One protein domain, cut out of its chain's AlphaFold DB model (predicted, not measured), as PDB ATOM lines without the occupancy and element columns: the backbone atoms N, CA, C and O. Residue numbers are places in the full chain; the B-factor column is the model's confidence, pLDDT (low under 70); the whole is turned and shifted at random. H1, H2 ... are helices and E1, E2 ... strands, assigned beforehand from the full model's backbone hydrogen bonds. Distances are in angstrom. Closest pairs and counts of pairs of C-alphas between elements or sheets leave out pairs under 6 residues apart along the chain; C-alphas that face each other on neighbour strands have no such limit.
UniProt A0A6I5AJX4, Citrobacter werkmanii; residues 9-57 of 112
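AT A GLANCE: This is residues 9 to 57 of the 112 residues of a protein of Citrobacter werkmanii (UniProt A0A6I5AJX4). A narrow, twisted wall of three antiparallel strands, E2, E1 and E3, has the very short helix H1 over one face, while no named helix covers the other. The links from E1 to E2 and from E2 to H1 reach to opposite ends of the long axis, with Pro 19 and Gly 34 at their tips. The printed part has 49 residues with three named strands and one named helix, in the order E1, E2, H1, E3; the class is mostly strand, though under half of the residues are in named elements. It is compact, with a radius of gyration of the C-alphas of 10.9 A, and elongated, spanning 33 by 20 by 13 A.

IN THESE COORDINATES: Find C-alpha 9 at (321.652, 368.711, 376.410); from there E1 runs through residues 9 to 14, 15.8 A. E2, residues 25 to 31, covers 17.0 A. H1, residues 39 to 42, measures 5.0 A. E3, residues 51 to 56, runs 15.3 A to C-alpha 56 at (320.146, 365.481, 372.753).

HOW THE PARTS SIT: Look first at E1, the inner strand. E1 and E2 form an antiparallel hairpin at 167 degrees, with N 10 and O 29 2.8 A apart, within hydrogen-bond range. E1 and E3 are antiparallel at 150 degrees, with N 11 and O 54 at 2.9 A. H1 is on the sheet at a height over the sheet of 8.1 A, only just over none of the strands: 2 of its C-alphas fall on E2 and 2 on E1. Its closest C-alphas to E2 are those of Ile 41 and Ala 27, 6.2 A apart. H1 is too short for an O i to N i+4 pair; its one O i to N i+3 pair is within range. E2, H1 and E3 form a split strand-helix-strand unit, two strands running the same way with E1 between them, and its crossover is right-handed.

THE WHOLE: The C-alphas farthest apart are those of Pro 19 and Gly 34, 33.5 A. The sheet is only just strongly twisted, its C-alphas up to 4.0 A off the best plane. The printed part has no cut, and its three links are short. Mean pLDDT of the printed part is 91.4, and no printed residue is under 70.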
ATOM      1  N   ARG A   9     321.040 369.416 375.283       92.25
ATOM      2  CA  ARG A   9     321.652 368.711 376.410       92.25
ATOM      3  C   ARG A   9     322.844 367.906 375.923       92.25
ATOM      4  O   ARG A   9     322.685 366.995 375.113       92.25
ATOM      5  N   PHE A  10     324.021 368.214 376.448       93.56
ATOM      6  CA  PHE A  10     325.239 367.451 376.231       93.56
ATOM      7  C   PHE A  10     325.364 366.379 377.308       93.56
ATOM      8  O   PHE A  10     325.263 366.679 378.493       93.56
ATOM      9  N   THR A  11     325.601 365.135 376.904       94.00
ATOM     10  CA  THR A  11     325.832 364.006 377.813       94.00
ATOM     11  C   THR A  11     327.108 363.262 377.439       94.00
ATOM     12  O   THR A  11     327.419 363.107 376.259       94.00
ATOM     13  N   LEU A  12     327.849 362.773 378.432       95.12
ATOM     14  CA  LEU A  12     328.995 361.885 378.232       95.12
ATOM     15  C   LEU A  12     328.570 360.454 378.570       95.12
ATOM     16  O   LEU A  12     328.464 360.106 379.746       95.12
ATOM     17  N   ARG A  13     328.287 359.637 377.547       95.31
ATOM     18  CA  ARG A  13     327.645 358.319 377.711       95.31
ATOM     19  C   ARG A  13     328.501 357.168 377.205       95.31
ATOM     20  O   ARG A  13     329.171 357.307 376.187       95.31
ATOM     21  N   TRP A  14     328.428 356.020 377.873       95.81
ATOM     22  CA  TRP A  14     329.052 354.779 377.411       95.81
ATOM     23  C   TRP A  14     328.433 354.327 376.085       95.81
ATOM     24  O   TRP A  14     327.203 354.295 375.960       95.81
ATOM     25  N   LYS A  15     329.266 353.993 375.091       94.44
ATOM     26  CA  LYS A  15     328.813 353.591 373.744       94.44
ATOM     27  C   LYS A  15     329.484 352.339 373.188       94.44
ATOM     28  O   LYS A  15     329.191 351.966 372.054       94.44
ATOM     29  N   LEU A  16     330.348 351.681 373.955       93.12
ATOM     30  CA  LEU A  16     330.927 350.415 373.519       93.12
ATOM     31  C   LEU A  16     329.947 349.252 373.738       93.12
ATOM     32  O   LEU A  16     329.156 349.287 374.682       93.12
ATOM     33  N   PRO A  17     330.006 348.211 372.888       90.94
ATOM     34  CA  PRO A  17     329.178 347.014 373.035       90.94
ATOM     35  C   PRO A  17     329.593 346.144 374.233       90.94
ATOM     36  O   PRO A  17     328.854 345.240 374.613       90.94
ATOM     37  N   SER A  18     330.768 346.389 374.820       90.88
ATOM     38  CA  SER A  18     331.226 345.701 376.024       90.88
ATOM     39  C   SER A  18     330.499 346.210 377.278       90.88
ATOM     40  O   SER A  18     330.002 347.344 377.282       90.88
ATOM     41  N   PRO A  19     330.461 345.409 378.362       92.31
ATOM     42  CA  PRO A  19     329.917 345.847 379.642       92.31
ATOM     43  C   PRO A  19     330.533 347.174 380.087       92.31
ATOM     44  O   PRO A  19     331.741 347.382 379.956       92.31
ATOM     45  N   CYS A  20     329.690 348.073 380.590       91.00
ATOM     46  CA  CYS A  20     330.136 349.373 381.062       91.00
ATOM     47  C   CYS A  20     330.943 349.195 382.363       91.00
ATOM     48  O   CYS A  20     330.415 348.617 383.314       91.00
ATOM     49  N   PRO A  21     332.192 349.687 382.441       89.00
ATOM     50  CA  PRO A  21     333.039 349.540 383.626       89.00
ATOM     51  C   PRO A  21     332.600 350.432 384.800       89.00
ATOM     52  O   PRO A  21     333.133 350.308 385.898       89.00
ATOM     53  N   GLY A  22     331.653 351.347 384.581       90.69
ATOM     54  CA  GLY A  22     331.173 352.292 385.585       90.69
ATOM     55  C   GLY A  22     329.776 352.828 385.256       90.69
ATOM     56  O   GLY A  22     328.955 352.102 384.689       90.69
ATOM     57  N   PRO A  23     329.472 354.097 385.583       92.31
ATOM     58  CA  PRO A  23     328.203 354.716 385.214       92.31
ATOM     59  C   PRO A  23     328.030 354.790 383.694       92.31
ATOM     60  O   PRO A  23     328.977 355.101 382.975       92.31
ATOM     61  N   HIS A  24     326.809 354.568 383.201       91.50
ATOM     62  CA  HIS A  24     326.490 354.727 381.776       91.50
ATOM     63  C   HIS A  24     326.509 356.190 381.313       91.50
ATOM     64  O   HIS A  24     326.682 356.443 380.122       91.50
ATOM     65  N   GLU A  25     326.344 357.135 382.236       94.00
ATOM     66  CA  GLU A  25     326.410 358.575 381.999       94.00
ATOM     67  C   GLU A  25     327.333 359.207 383.045       94.00
ATOM     68  O   GLU A  25     327.085 359.104 384.243       94.00
ATOM     69  N   LEU A  26     328.428 359.819 382.592       92.44
ATOM     70  CA  LEU A  26     329.445 360.423 383.464       92.44
ATOM     71  C   LEU A  26     329.182 361.900 383.752       92.44
ATOM     72  O   LEU A  26     329.691 362.443 384.734       92.44
ATOM     73  N   ALA A  27     328.454 362.574 382.866       92.44
ATOM     74  CA  ALA A  27     328.088 363.973 383.002       92.44
ATOM     75  C   ALA A  27     326.942 364.318 382.047       92.44
ATOM     76  O   ALA A  27     326.849 363.752 380.953       92.44
ATOM     77  N   SER A  28     326.111 365.271 382.461       92.81
ATOM     78  CA  SER A  28     325.035 365.857 381.670       92.81
ATOM     79  C   SER A  28     324.950 367.349 381.968       92.81
ATOM     80  O   SER A  28     324.900 367.737 383.133       92.81
ATOM     81  N   GLU A  29     324.879 368.173 380.928       92.25
ATOM     82  CA  GLU A  29     324.703 369.621 381.042       92.25
ATOM     83  C   GLU A  29     323.778 370.142 379.939       92.25
ATOM     84  O   GLU A  29     323.851 369.700 378.791       92.25
ATOM     85  N   VAL A  30     322.885 371.067 380.290       90.88
ATOM     86  CA  VAL A  30     321.992 371.741 379.339       90.88
ATOM     87  C   VAL A  30     322.603 373.087 378.979       90.88
ATOM     88  O   VAL A  30     322.947 373.859 379.868       90.88
ATOM     89  N   VAL A  31     322.723 373.362 377.684       89.75
ATOM     90  CA  VAL A  31     323.287 374.602 377.151       89.75
ATOM     91  C   VAL A  31     322.301 375.288 376.214       89.75
ATOM     92  O   VAL A  31     321.469 374.648 375.561       89.75
ATOM     93  N   GLU A  32     322.426 376.607 376.126       86.81
ATOM     94  CA  GLU A  32     321.673 377.416 375.174       86.81
ATOM     95  C   GLU A  32     321.963 377.006 373.726       86.81
ATOM     96  O   GLU A  32     323.036 376.500 373.379       86.81
ATOM     97  N   ALA A  33     320.988 377.237 372.850       85.25
ATOM     98  CA  ALA A  33     321.106 376.856 371.452       85.25
ATOM     99  C   ALA A  33     322.301 377.539 370.768       85.25
ATOM    100  O   ALA A  33     322.476 378.754 370.849       85.25
ATOM    101  N   GLY A  34     323.095 376.748 370.042       83.62
ATOM    102  CA  GLY A  34     324.265 377.232 369.306       83.62
ATOM    103  C   GLY A  34     325.550 377.329 370.133       83.62
ATOM    104  O   GLY A  34     326.589 377.664 369.571       83.62
ATOM    105  N   GLN A  35     325.510 377.008 371.429       86.50
ATOM    106  CA  GLN A  35     326.720 376.912 372.244       86.50
ATOM    107  C   GLN A  35     327.507 375.622 371.933       86.50
ATOM    108  O   GLN A  35     326.902 374.587 371.623       86.50
ATOM    109  N   PRO A  36     328.853 375.662 371.994       88.75
ATOM    110  CA  PRO A  36     329.696 374.480 371.832       88.75
ATOM    111  C   PRO A  36     329.580 373.529 373.035       88.75
ATOM    112  O   PRO A  36     328.929 373.833 374.035       88.75
ATOM    113  N   ALA A  37     330.237 372.368 372.946       86.75
ATOM    114  CA  ALA A  37     330.275 371.408 374.045       86.75
ATOM    115  C   ALA A  37     330.836 372.055 375.329       86.75
ATOM    116  O   ALA A  37     331.923 372.641 375.285       86.75
ATOM    117  N   PRO A  38     330.131 371.944 376.469       91.19
ATOM    118  CA  PRO A  38     330.539 372.610 377.696       91.19
ATOM    119  C   PRO A  38     331.830 372.012 378.261       91.19
ATOM    120  O   PRO A  38     332.107 370.813 378.140       91.19
ATOM    121  N   GLY A  39     332.624 372.859 378.922       90.69
ATOM    122  CA  GLY A  39     333.918 372.471 379.492       90.69
ATOM    123  C   GLY A  39     333.815 371.352 380.532       90.69
ATOM    124  O   GLY A  39     334.729 370.538 380.644       90.69
ATOM    125  N   SER A  40     332.684 371.247 381.235       90.38
ATOM    126  CA  SER A  40     332.391 370.168 382.188       90.38
ATOM    127  C   SER A  40     332.391 368.773 381.540       90.38
ATOM    128  O   SER A  40     332.825 367.803 382.163       90.38
ATOM    129  N   ILE A  41     331.941 368.680 380.283       92.12
ATOM    130  CA  ILE A  41     331.875 367.450 379.489       92.12
ATOM    131  C   ILE A  41     333.241 367.166 378.876       92.12
ATOM    132  O   ILE A  41     333.764 366.061 379.018       92.12
ATOM    133  N   MET A  42     333.843 368.174 378.241       93.25
ATOM    134  CA  MET A  42     335.127 368.017 377.556       93.25
ATOM    135  C   MET A  42     336.270 367.690 378.521       93.25
ATOM    136  O   MET A  42     337.116 366.873 378.183       93.25
ATOM    137  N   SER A  43     336.255 368.231 379.744       93.12
ATOM    138  CA  SER A  43     337.270 367.922 380.768       93.12
ATOM    139  C   SER A  43     337.212 366.473 381.264       93.12
ATOM    140  O   SER A  43     338.194 365.966 381.797       93.12
ATOM    141  N   ARG A  44     336.060 365.803 381.122       92.06
ATOM    142  CA  ARG A  44     335.865 364.395 381.511       92.06
ATOM    143  C   ARG A  44     336.011 363.437 380.333       92.06
ATOM    144  O   ARG A  44     336.066 362.226 380.534       92.06
ATOM    145  N   TRP A  45     336.021 363.956 379.109       93.62
ATOM    146  CA  TRP A  45     336.140 363.141 377.916       93.62
ATOM    147  C   TRP A  45     337.592 362.708 377.716       93.62
ATOM    148  O   TRP A  45     338.505 363.528 377.664       93.62
ATOM    149  N   VAL A  46     337.791 361.400 377.577       92.50
ATOM    150  CA  VAL A  46     339.099 360.788 377.340       92.50
ATOM    151  C   VAL A  46     339.001 359.933 376.082       92.50
ATOM    152  O   VAL A  46     338.145 359.049 375.982       92.50
ATOM    153  N   ALA A  47     339.876 360.195 375.111       91.75
ATOM    154  CA  ALA A  47     339.925 359.427 373.872       91.75
ATOM    155  C   ALA A  47     340.172 357.937 374.166       91.75
ATOM    156  O   ALA A  47     341.035 357.580 374.963       91.75
ATOM    157  N   GLY A  48     339.394 357.056 373.531       89.94
ATOM    158  CA  GLY A  48     339.517 355.605 373.709       89.94
ATOM    159  C   GLY A  48     338.899 355.040 374.996       89.94
ATOM    160  O   GLY A  48     338.802 353.824 375.117       89.94
ATOM    161  N   ALA A  49     338.391 355.870 375.912       90.50
ATOM    162  CA  ALA A  49     337.785 355.402 377.165       90.50
ATOM    163  C   ALA A  49     336.385 354.774 377.002       90.50
ATOM    164  O   ALA A  49     335.768 354.402 377.991       90.50
ATOM    165  N   GLY A  50     335.844 354.694 375.782       92.12
ATOM    166  CA  GLY A  50     334.535 354.091 375.492       92.12
ATOM    167  C   GLY A  50     333.310 354.978 375.753       92.12
ATOM    168  O   GLY A  50     332.182 354.597 375.426       92.12
ATOM    169  N   TYR A  51     333.530 356.183 376.281       94.44
ATOM    170  CA  TYR A  51     332.508 357.208 376.466       94.44
ATOM    171  C   TYR A  51     332.489 358.199 375.295       94.44
ATOM    172  O   TYR A  51     333.532 358.682 374.852       94.44
ATOM    173  N   ALA A  52     331.294 358.536 374.812       94.19
ATOM    174  CA  ALA A  52     331.081 359.482 373.723       94.19
ATOM    175  C   ALA A  52     330.269 360.695 374.184       94.19
ATOM    176  O   ALA A  52     329.293 360.560 374.932       94.19
ATOM    177  N   VAL A  53     330.647 361.872 373.684       93.75
ATOM    178  CA  VAL A  53     329.858 363.098 373.830       93.75
ATOM    179  C   VAL A  53     328.647 363.004 372.904       93.75
ATOM    180  O   VAL A  53     328.786 362.828 371.696       93.75
ATOM    181  N   CYS A  54     327.453 363.091 373.474       92.75
ATOM    182  CA  CYS A  54     326.186 363.072 372.759       92.75
ATOM    183  C   CYS A  54     325.458 364.398 372.963       92.75
ATOM    184  O   CYS A  54     325.502 364.956 374.056       92.75
ATOM    185  N   VAL A  55     324.728 364.846 371.944       91.06
ATOM    186  CA  VAL A  55     323.847 366.015 372.031       91.06
ATOM    187  C   VAL A  55     322.418 365.553 371.812       91.06
ATOM    188  O   VAL A  55     322.091 365.020 370.755       91.06
ATOM    189  N   ASP A  56     321.575 365.750 372.818       89.62
ATOM    190  CA  ASP A  56     320.146 365.481 372.753       89.62
ATOM    191  C   ASP A  56     319.397 366.823 372.779       89.62
ATOM    192  O   ASP A  56     319.700 367.686 373.597       89.62
ATOM    193  N   PHE A  57     318.391 367.006 371.925       86.19
ATOM    194  CA  PHE A  57     317.501 368.171 371.973       86.19
ATOM    195  C   PHE A  57     316.211 367.756 372.682       86.19
ATOM    196  O   PHE A  57     315.331 367.186 372.027       86.19
TER     197      PHE A  57